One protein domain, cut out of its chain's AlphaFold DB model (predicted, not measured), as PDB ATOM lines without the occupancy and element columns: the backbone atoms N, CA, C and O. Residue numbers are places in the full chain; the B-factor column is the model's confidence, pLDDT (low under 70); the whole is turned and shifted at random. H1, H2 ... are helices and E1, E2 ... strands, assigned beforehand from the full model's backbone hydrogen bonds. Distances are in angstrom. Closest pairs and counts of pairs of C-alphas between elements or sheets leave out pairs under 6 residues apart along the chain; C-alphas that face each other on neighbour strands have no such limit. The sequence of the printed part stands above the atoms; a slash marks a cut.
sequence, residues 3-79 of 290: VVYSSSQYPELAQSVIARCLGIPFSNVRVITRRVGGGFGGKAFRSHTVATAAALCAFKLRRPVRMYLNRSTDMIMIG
ATOM      1  N   VAL A   3     209.713 207.752 182.238       98.19
ATOM      2  CA  VAL A   3     209.760 207.275 180.849       98.19
ATOM      3  C   VAL A   3     208.548 206.390 180.596       98.19
ATOM      4  O   VAL A   3     208.345 205.404 181.300       98.19
ATOM      5  N   VAL A   4     207.752 206.728 179.584       98.00
ATOM      6  CA  VAL A   4     206.499 206.039 179.255       98.00
ATOM      7  C   VAL A   4     206.592 205.447 177.857       98.00
ATOM      8  O   VAL A   4     206.660 206.166 176.863       98.00
ATOM      9  N   TYR A   5     206.560 204.120 177.767       97.88
ATOM     10  CA  TYR A   5     206.442 203.417 176.493       97.88
ATOM     11  C   TYR A   5     204.962 203.268 176.143       97.88
ATOM     12  O   TYR A   5     204.238 202.557 176.836       97.88
ATOM     13  N   SER A   6     204.503 203.934 175.080       95.75
ATOM     14  CA  SER A   6     203.078 203.981 174.730       95.75
ATOM     15  C   SER A   6     202.820 203.621 173.269       95.75
ATOM     16  O   SER A   6     203.577 204.002 172.375       95.75
ATOM     17  N   SER A   7     201.717 202.910 173.019       95.12
ATOM     18  CA  SER A   7     201.158 202.722 171.675       95.12
ATOM     19  C   SER A   7     200.256 203.916 171.343       95.12
ATOM     20  O   SER A   7     199.036 203.827 171.452       95.12
ATOM     21  N   SER A   8     200.863 205.044 170.968       93.06
ATOM     22  CA  SER A   8     200.172 206.310 170.681       93.06
ATOM     23  C   SER A   8     200.455 206.780 169.257       93.06
ATOM     24  O   SER A   8     201.541 206.548 168.744       93.06
ATOM     25  N   GLN A   9     199.484 207.432 168.618       92.75
ATOM     26  CA  GLN A   9     199.676 208.160 167.356       92.75
ATOM     27  C   GLN A   9     200.140 209.602 167.573       92.75
ATOM     28  O   GLN A   9     200.502 210.254 166.603       92.75
ATOM     29  N   TYR A  10     200.090 210.088 168.815       92.25
ATOM     30  CA  TYR A  10     200.433 211.461 169.157       92.25
ATOM     31  C   TYR A  10     201.211 211.488 170.488       92.25
ATOM     32  O   TYR A  10     200.608 211.651 171.558       92.25
ATOM     33  N   PRO A  11     202.521 211.174 170.472       93.56
ATOM     34  CA  PRO A  11     203.340 211.076 171.676       93.56
ATOM     35  C   PRO A  11     203.615 212.439 172.321       93.56
ATOM     36  O   PRO A  11     203.655 212.482 173.549       93.56
ATOM     37  N   GLU A  12     203.717 213.536 171.557       92.25
ATOM     38  CA  GLU A  12     203.902 214.879 172.133       92.25
ATOM     39  C   GLU A  12     202.690 215.269 172.991       92.25
ATOM     40  O   GLU A  12     202.827 215.704 174.136       92.25
ATOM     41  N   LEU A  13     201.474 215.028 172.486       93.00
ATOM     42  CA  LEU A  13     200.262 215.295 173.260       93.00
ATOM     43  C   LEU A  13     200.153 214.364 174.479       93.00
ATOM     44  O   LEU A  13     199.778 214.816 175.560       93.00
ATOM     45  N   ALA A  14     200.559 213.096 174.352       95.31
ATOM     46  CA  ALA A  14     200.617 212.178 175.492       95.31
ATOM     47  C   ALA A  14     201.554 212.698 176.597       95.31
ATOM     48  O   ALA A  14     201.203 212.635 177.774       95.31
ATOM     49  N   GLN A  15     202.723 213.231 176.224       96.94
ATOM     50  CA  GLN A  15     203.686 213.823 177.153       96.94
ATOM     51  C   GLN A  15     203.059 214.995 177.917       96.94
ATOM     52  O   GLN A  15     203.190 215.050 179.140       96.94
ATOM     53  N   SER A  16     202.300 215.850 177.222       96.31
ATOM     54  CA  SER A  16     201.551 216.966 177.820       96.31
ATOM     55  C   SER A  16     200.540 216.518 178.857       96.31
ATOM     56  O   SER A  16     200.536 217.000 179.992       96.31
ATOM     57  N   VAL A  17     199.702 215.551 178.483       96.69
ATOM     58  CA  VAL A  17     198.640 215.040 179.351       96.69
ATOM     59  C   VAL A  17     199.235 214.373 180.594       96.69
ATOM     60  O   VAL A  17     198.766 214.621 181.705       96.69
ATOM     61  N   ILE A  18     200.309 213.593 180.431       98.31
ATOM     62  CA  ILE A  18     201.006 212.944 181.547       98.31
ATOM     63  C   ILE A  18     201.644 213.988 182.471       98.31
ATOM     64  O   ILE A  18     201.418 213.937 183.676       98.31
ATOM     65  N   ALA A  19     202.411 214.942 181.932       98.12
ATOM     66  CA  ALA A  19     203.078 215.978 182.723       98.12
ATOM     67  C   ALA A  19     202.073 216.781 183.560       98.12
ATOM     68  O   ALA A  19     202.249 216.939 184.770       98.12
ATOM     69  N   ARG A  20     200.961 217.189 182.932       97.94
ATOM     70  CA  ARG A  20     199.868 217.906 183.594       97.94
ATOM     71  C   ARG A  20     199.193 217.070 184.680       97.94
ATOM     72  O   ARG A  20     198.917 217.598 185.749       97.94
ATOM     73  N   CYS A  21     198.933 215.787 184.429       98.06
ATOM     74  CA  CYS A  21     198.316 214.900 185.419       98.06
ATOM     75  C   CYS A  21     199.217 214.668 186.641       98.06
ATOM     76  O   CYS A  21     198.724 214.614 187.764       98.06
ATOM     77  N   LEU A  22     200.529 214.548 186.428       97.94
ATOM     78  CA  LEU A  22     201.501 214.323 187.497       97.94
ATOM     79  C   LEU A  22     201.903 215.608 188.238       97.94
ATOM     80  O   LEU A  22     202.512 215.513 189.302       97.94
ATOM     81  N   GLY A  23     201.596 216.786 187.687       97.81
ATOM     82  CA  GLY A  23     202.021 218.070 188.247       97.81
ATOM     83  C   GLY A  23     203.534 218.289 188.163       97.81
ATOM     84  O   GLY A  23     204.117 218.864 189.076       97.81
ATOM     85  N   ILE A  24     204.184 217.803 187.097       97.69
ATOM     86  CA  ILE A  24     205.636 217.935 186.893       97.69
ATOM     87  C   ILE A  24     205.958 218.629 185.561       97.69
ATOM     88  O   ILE A  24     205.147 218.572 184.634       97.69
ATOM     89  N   PRO A  25     207.149 219.243 185.419       97.38
ATOM     90  CA  PRO A  25     207.580 219.836 184.157       97.38
ATOM     91  C   PRO A  25     207.570 218.841 182.992       97.38
ATOM     92  O   PRO A  25     207.901 217.664 183.152       97.38
ATOM     93  N   PHE A  26     207.264 219.335 181.794       94.38
ATOM     94  CA  PHE A  26     207.212 218.539 180.563       94.38
ATOM     95  C   PHE A  26     208.549 217.852 180.237       94.38
ATOM     96  O   PHE A  26     208.574 216.705 179.790       94.38
ATOM     97  N   SER A  27     209.665 218.522 180.547       96.44
ATOM     98  CA  SER A  27     211.032 217.993 180.434       96.44
ATOM     99  C   SER A  27     211.288 216.763 181.316       96.44
ATOM    100  O   SER A  27     212.166 215.956 181.016       96.44
ATOM    101  N   ASN A  28     210.486 216.567 182.369       97.62
ATOM    102  CA  ASN A  28     210.583 215.417 183.266       97.62
ATOM    103  C   ASN A  28     209.752 214.210 182.804       97.62
ATOM    104  O   ASN A  28     209.787 213.175 183.476       97.62
ATOM    105  N   VAL A  29     209.044 214.299 181.676       98.19
ATOM    106  CA  VAL A  29     208.288 213.199 181.066       98.19
ATOM    107  C   VAL A  29     208.891 212.879 179.708       98.19
ATOM    108  O   VAL A  29     209.057 213.765 178.885       98.19
ATOM    109  N   ARG A  30     209.181 211.606 179.429       97.88
ATOM    110  CA  ARG A  30     209.623 211.154 178.103       97.88
ATOM    111  C   ARG A  30     208.697 210.063 177.585       97.88
ATOM    112  O   ARG A  30     208.688 208.965 178.139       97.88
ATOM    113  N   VAL A  31     207.957 210.337 176.513       97.50
ATOM    114  CA  VAL A  31     207.099 209.338 175.855       97.50
ATOM    115  C   VAL A  31     207.842 208.717 174.677       97.50
ATOM    116  O   VAL A  31     208.381 209.418 173.828       97.50
ATOM    117  N   ILE A  32     207.894 207.385 174.630       96.81
ATOM    118  CA  ILE A  32     208.559 206.627 173.570       96.81
ATOM    119  C   ILE A  32     207.533 205.736 172.875       96.81
ATOM    120  O   ILE A  32     206.933 204.849 173.491       96.81
ATOM    121  N   THR A  33     207.397 205.903 171.563       94.31
ATOM    122  CA  THR A  33     206.592 205.022 170.715       94.31
ATOM    123  C   THR A  33     207.464 204.410 169.626       94.31
ATOM    124  O   THR A  33     207.783 205.049 168.633       94.31
ATOM    125  N   ARG A  34     207.840 203.135 169.792       90.38
ATOM    126  CA  ARG A  34     208.633 202.406 168.782       90.38
ATOM    127  C   ARG A  34     207.807 202.038 167.547       90.38
ATOM    128  O   ARG A  34     208.272 202.154 166.421       90.38
ATOM    129  N   ARG A  35     206.611 201.492 167.772       90.31
ATOM    130  CA  ARG A  35     205.664 201.063 166.736       90.31
ATOM    131  C   ARG A  35     204.252 201.071 167.298       90.31
ATOM    132  O   ARG A  35     204.058 200.858 168.497       90.31
ATOM    133  N   VAL A  36     203.270 201.235 166.427       91.25
ATOM    134  CA  VAL A  36     201.853 201.161 166.774       91.25
ATOM    135  C   VAL A  36     201.220 200.049 165.943       91.25
ATOM    136  O   VAL A  36     201.143 200.147 164.723       91.25
ATOM    137  N   GLY A  37     200.777 198.975 166.604       92.06
ATOM    138  CA  GLY A  37     200.099 197.845 165.958       92.06
ATOM    139  C   GLY A  37     198.675 198.205 165.535       92.06
ATOM    140  O   GLY A  37     197.726 197.779 166.183       92.06
ATOM    141  N   GLY A  38     198.539 199.056 164.516       88.94
ATOM    142  CA  GLY A  38     197.269 199.638 164.084       88.94
ATOM    143  C   GLY A  38     196.754 200.721 165.041       88.94
ATOM    144  O   GLY A  38     196.825 200.589 166.265       88.94
ATOM    145  N   GLY A  39     196.250 201.819 164.476       89.00
ATOM    146  CA  GLY A  39     195.701 202.948 165.240       89.00
ATOM    147  C   GLY A  39     194.397 203.464 164.652       89.00
ATOM    148  O   GLY A  39     193.403 203.572 165.360       89.00
ATOM    149  N   PHE A  40     194.382 203.726 163.341       91.38
ATOM    150  CA  PHE A  40     193.195 204.169 162.596       91.38
ATOM    151  C   PHE A  40     192.506 205.419 163.172       91.38
ATOM    152  O   PHE A  40     191.349 205.655 162.845       91.38
ATOM    153  N   GLY A  41     193.211 206.212 163.985       89.56
ATOM    154  CA  GLY A  41     192.696 207.381 164.699       89.56
ATOM    155  C   GLY A  41     192.433 207.112 166.187       89.56
ATOM    156  O   GLY A  41     192.734 207.960 167.022       89.56
ATOM    157  N   GLY A  42     192.022 205.897 166.559       90.75
ATOM    158  CA  GLY A  42     191.683 205.551 167.946       90.75
ATOM    159  C   GLY A  42     192.840 205.685 168.943       90.75
ATOM    160  O   GLY A  42     192.607 205.740 170.144       90.75
ATOM    161  N   LYS A  43     194.090 205.788 168.469       93.69
ATOM    162  CA  LYS A  43     195.278 205.996 169.311       93.69
ATOM    163  C   LYS A  43     195.835 207.421 169.261       93.69
ATOM    164  O   LYS A  43     196.910 207.639 169.815       93.69
ATOM    165  N   ALA A  44     195.143 208.366 168.621       90.38
ATOM    166  CA  ALA A  44     195.546 209.774 168.566       90.38
ATOM    167  C   ALA A  44     195.303 210.502 169.892       90.38
ATOM    168  O   ALA A  44     196.211 211.165 170.374       90.38
ATOM    169  N   PHE A  45     194.127 210.313 170.496       90.94
ATOM    170  CA  PHE A  45     193.742 210.961 171.760       90.94
ATOM    171  C   PHE A  45     193.394 209.938 172.847       90.94
ATOM    172  O   PHE A  45     193.872 210.002 173.976       90.94
ATOM    173  N   ARG A  46     192.606 208.914 172.499       92.12
ATOM    174  CA  ARG A  46     192.070 207.951 173.479       92.12
ATOM    175  C   ARG A  46     193.138 207.064 174.126       92.12
ATOM    176  O   ARG A  46     192.907 206.544 175.208       92.12
ATOM    177  N   SER A  47     194.314 206.922 173.510       93.31
ATOM    178  CA  SER A  47     195.450 206.186 174.090       93.31
ATOM    179  C   SER A  47     196.075 206.903 175.296       93.31
ATOM    180  O   SER A  47     196.723 206.263 176.129       93.31
ATOM    181  N   HIS A  48     195.881 208.222 175.417       94.50
ATOM    182  CA  HIS A  48     196.493 209.031 176.472       94.50
ATOM    183  C   HIS A  48     195.931 208.708 177.850       94.50
ATOM    184  O   HIS A  48     196.677 208.779 178.821       94.50
ATOM    185  N   THR A  49     194.665 208.297 177.956       94.12
ATOM    186  CA  THR A  49     194.043 207.938 179.242       94.12
ATOM    187  C   THR A  49     194.750 206.744 179.886       94.12
ATOM    188  O   THR A  49     195.129 206.805 181.051       94.12
ATOM    189  N   VAL A  50     195.027 205.699 179.101       96.25
ATOM    190  CA  VAL A  50     195.744 204.491 179.541       96.25
ATOM    191  C   VAL A  50     197.194 204.814 179.897       96.25
ATOM    192  O   VAL A  50     197.690 204.393 180.943       96.25
ATOM    193  N   ALA A  51     197.875 205.591 179.047       97.38
ATOM    194  CA  ALA A  51     199.260 205.989 179.284       97.38
ATOM    195  C   ALA A  51     199.398 206.841 180.558       97.38
ATOM    196  O   ALA A  51     200.323 206.636 181.343       97.38
ATOM    197  N   THR A  52     198.449 207.748 180.786       97.81
ATOM    198  CA  THR A  52     198.414 208.632 181.956       97.81
ATOM    199  C   THR A  52     198.087 207.867 183.229       97.81
ATOM    200  O   THR A  52     198.765 208.061 184.232       97.81
ATOM    201  N   ALA A  53     197.129 206.936 183.189       97.94
ATOM    202  CA  ALA A  53     196.829 206.074 184.329       97.94
ATOM    203  C   ALA A  53     198.044 205.220 184.731       97.94
ATOM    204  O   ALA A  53     198.406 205.165 185.905       97.94
ATOM    205  N   ALA A  54     198.734 204.610 183.759       98.25
ATOM    206  CA  ALA A  54     199.956 203.851 184.023       98.25
ATOM    207  C   ALA A  54     201.076 204.734 184.604       98.25
ATOM    208  O   ALA A  54     201.743 204.330 185.558       98.25
ATOM    209  N   ALA A  55     201.257 205.945 184.066       98.38
ATOM    210  CA  ALA A  55     202.238 206.908 184.557       98.38
ATOM    211  C   ALA A  55     201.934 207.367 185.992       98.38
ATOM    212  O   ALA A  55     202.844 207.417 186.815       98.38
ATOM    213  N   LEU A  56     200.665 207.634 186.314       98.50
ATOM    214  CA  LEU A  56     200.216 208.000 187.658       98.50
ATOM    215  C   LEU A  56     200.493 206.887 188.670       98.50
ATOM    216  O   LEU A  56     201.077 207.147 189.723       98.50
ATOM    217  N   CYS A  57     200.140 205.642 188.339       98.50
ATOM    218  CA  CYS A  57     200.431 204.497 189.197       98.50
ATOM    219  C   CYS A  57     201.941 204.320 189.404       98.50
ATOM    220  O   CYS A  57     202.382 204.146 190.538       98.50
ATOM    221  N   ALA A  58     202.745 204.426 188.340       98.50
ATOM    222  CA  ALA A  58     204.201 204.330 188.445       98.50
ATOM    223  C   ALA A  58     204.799 205.451 189.310       98.50
ATOM    224  O   ALA A  58     205.694 205.201 190.118       98.50
ATOM    225  N   PHE A  59     204.274 206.672 189.178       97.88
ATOM    226  CA  PHE A  59     204.702 207.836 189.950       97.88
ATOM    227  C   PHE A  59     204.390 207.686 191.445       97.88
ATOM    228  O   PHE A  59     205.251 207.948 192.283       97.88
ATOM    229  N   LYS A  60     203.185 207.214 191.789       98.06
ATOM    230  CA  LYS A  60     202.758 207.021 193.184       98.06
ATOM    231  C   LYS A  60     203.428 205.821 193.851       98.06
ATOM    232  O   LYS A  60     203.872 205.935 194.987       98.06
ATOM    233  N   LEU A  61     203.527 204.693 193.147       98.00
ATOM    234  CA  LEU A  61     204.091 203.449 193.684       98.00
ATOM    235  C   LEU A  61     205.621 203.404 193.623       98.00
ATOM    236  O   LEU A  61     206.218 202.494 194.191       98.00
ATOM    237  N   ARG A  62     206.251 204.346 192.907       96.94
ATOM    238  CA  ARG A  62     207.701 204.386 192.648       96.94
ATOM    239  C   ARG A  62     208.242 203.078 192.058       96.94
ATOM    240  O   ARG A  62     209.355 202.656 192.357       96.94
ATOM    241  N   ARG A  63     207.444 202.421 191.216       97.62
ATOM    242  CA  ARG A  63     207.779 201.147 190.562       97.62
ATOM    243  C   ARG A  63     207.304 201.158 189.110       97.62
ATOM    244  O   ARG A  63     206.323 201.837 188.807       97.62
ATOM    245  N   PRO A  64     207.949 200.408 188.199       98.25
ATOM    246  CA  PRO A  64     207.451 200.262 186.835       98.25
ATOM    247  C   PRO A  64     206.041 199.658 186.814       98.25
ATOM    248  O   PRO A  64     205.784 198.648 187.466       98.25
ATOM    249  N   VAL A  65     205.139 200.257 186.032       98.56
ATOM    250  CA  VAL A  65     203.761 199.783 185.839       98.56
ATOM    251  C   VAL A  65     203.511 199.552 184.353       98.56
ATOM    252  O   VAL A  65     203.859 200.383 183.513       98.56
ATOM    253  N   ARG A  66     202.881 198.422 184.024       97.94
ATOM    254  CA  ARG A  66     202.389 198.110 182.679       97.94
ATOM    255  C   ARG A  66     200.869 198.008 182.726       97.94
ATOM    256  O   ARG A  66     200.330 197.281 183.550       97.94
ATOM    257  N   MET A  67     200.202 198.688 181.798       97.19
ATOM    258  CA  MET A  67     198.761 198.579 181.590       97.19
ATOM    259  C   MET A  67     198.492 198.120 180.158       97.19
ATOM    260  O   MET A  67     199.063 198.653 179.205       97.19
ATOM    261  N   TYR A  68     197.640 197.113 180.018       94.88
ATOM    262  CA  TYR A  68     197.127 196.631 178.742       94.88
ATOM    263  C   TYR A  68     195.624 196.429 178.887       94.88
ATOM    264  O   TYR A  68     195.164 195.907 179.901       94.88
ATOM    265  N   LEU A  69     194.868 196.857 177.881       95.56
ATOM    266  CA  LEU A  69     193.423 196.701 177.867       95.56
ATOM    267  C   LEU A  69     193.055 195.402 177.167       95.56
ATOM    268  O   LEU A  69     193.528 195.128 176.063       95.56
ATOM    269  N   ASN A  70     192.161 194.626 177.776       96.69
ATOM    270  CA  ASN A  70     191.481 193.572 177.038       96.69
ATOM    271  C   ASN A  70     190.571 194.199 175.955       96.69
ATOM    272  O   ASN A  70     190.263 195.396 175.978       96.69
ATOM    273  N   ARG A  71     190.141 193.392 174.982       95.38
ATOM    274  CA  ARG A  71     189.395 193.905 173.825       95.38
ATOM    275  C   ARG A  71     188.046 194.525 174.205       95.38
ATOM    276  O   ARG A  71     187.678 195.535 173.617       95.38
ATOM    277  N   SER A  72     187.314 193.938 175.148       96.00
ATOM    278  CA  SER A  72     185.994 194.439 175.549       96.00
ATOM    279  C   SER A  72     186.098 195.805 176.231       96.00
ATOM    280  O   SER A  72     185.387 196.733 175.851       96.00
ATOM    281  N   THR A  73     187.039 195.969 177.161       94.88
ATOM    282  CA  THR A  73     187.319 197.249 177.821       94.88
ATOM    283  C   THR A  73     187.798 198.299 176.816       94.88
ATOM    284  O   THR A  73     187.329 199.435 176.849       94.88
ATOM    285  N   ASP A  74     188.673 197.929 175.878       94.50
ATOM    286  CA  ASP A  74     189.141 198.821 174.809       94.50
ATOM    287  C   ASP A  74     187.981 199.342 173.938       94.50
ATOM    288  O   ASP A  74     187.841 200.552 173.740       94.50
ATOM    289  N   MET A  75     187.079 198.451 173.506       93.62
ATOM    290  CA  MET A  75     185.909 198.813 172.696       93.62
ATOM    291  C   MET A  75     184.941 199.746 173.430       93.62
ATOM    292  O   MET A  75     184.393 200.662 172.813       93.62
ATOM    293  N   ILE A  76     184.759 199.556 174.739       90.94
ATOM    294  CA  ILE A  76     183.911 200.425 175.564       90.94
ATOM    295  C   ILE A  76     184.551 201.808 175.740       90.94
ATOM    296  O   ILE A  76     183.848 202.815 175.667       90.94
ATOM    297  N   MET A  77     185.870 201.877 175.955       90.62
ATOM    298  CA  MET A  77     186.559 203.124 176.309       90.62
ATOM    299  C   MET A  77     186.946 204.006 175.116       90.62
ATOM    300  O   MET A  77     186.923 205.235 175.237       90.62
ATOM    301  N   ILE A  78     187.322 203.433 173.969       85.56
ATOM    302  CA  ILE A  78     187.817 204.214 172.818       85.56
ATOM    303  C   ILE A  78     186.678 204.925 172.070       85.56
ATOM    304  O   ILE A  78     186.906 205.974 171.470       85.56
ATOM    305  N   GLY A  79     185.451 204.398 172.121       82.81
ATOM    306  CA  GLY A  79     184.236 205.064 171.632       82.81
ATOM    307  C   GLY A  79     184.032 205.062 170.110       82.81
ATOM    308  O   GLY A  79     182.886 204.971 169.666       82.81
TER     309      GLY A  79
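This is residues 3 to 79 of the 290 residues of the protein "Ald_Xan_dh_C2 domain-containing protein" of Hordeum vulgare subsp. vulgare (UniProt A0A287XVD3). Two helices, H1 and H2, pack on each other, and a short two-strand ribbon, E1 and E2, lies beside them with E2 packed on H1. The small helix H3 sits farthest from the middle, beyond the beginning of H2 and nearly at right angles to it. The printed part has 77 residues with three named helices and two named strands, in the order E1, H1, E2, H2, H3; the sheet E1, E2 is parallel and the class is mostly helix. It is compact, with a radius of gyration of the C-alphas of 12.0 A and spans of 30 by 23 by 20 A.

E1, residues 3 to 5, and E2, residues 29 to 32, are parallel neighbours at 27 degrees, with N 4 and O 30 within hydrogen-bond range at 2.8 A. With H1, residues 11 to 22, they form a strand-helix-strand unit, two parallel neighbour strands with a helix between them in the chain; its crossover is right-handed. The closest C-alphas of H1 and E2, Gln 15 and Val 31, are 5.8 A apart. H2, residues 47 to 61, touches H1 at a steep tilt of 40 degrees, the same way; the closest C-alphas, Ile 18 and Thr 52, are 5.0 A apart. The closest C-alphas of E1 and H2, Val 4 and Ala 55, are 6.9 A apart. H3, residues 71 to 78, is close to H2 but not clearly touching, about perpendicular at 78 degrees; the closest C-alphas, Ser 47 and Ile 78, are 8.0 A apart. H3 is apart from E1, E2 and H1. In H1, H2 and H3 every O i to N i+4 pair is within hydrogen-bond range.

E1 begins at C-alpha 3 (209.760, 207.275, 180.849) and is 6.7 A long. H1 is 16.3 A, E2 10.0 A, H2 21.6 A and H3 10.5 A long, first to last C-alpha. H3 ends at C-alpha 78 (187.817, 204.214, 172.818).

The C-alphas of Ser 27 and Ser 72, the two farthest apart, are 34.7 A apart. The link from E2 to H2, residues 33 to 46, is long. The printed part has no cut, and no printed residue is under 70 in pLDDT.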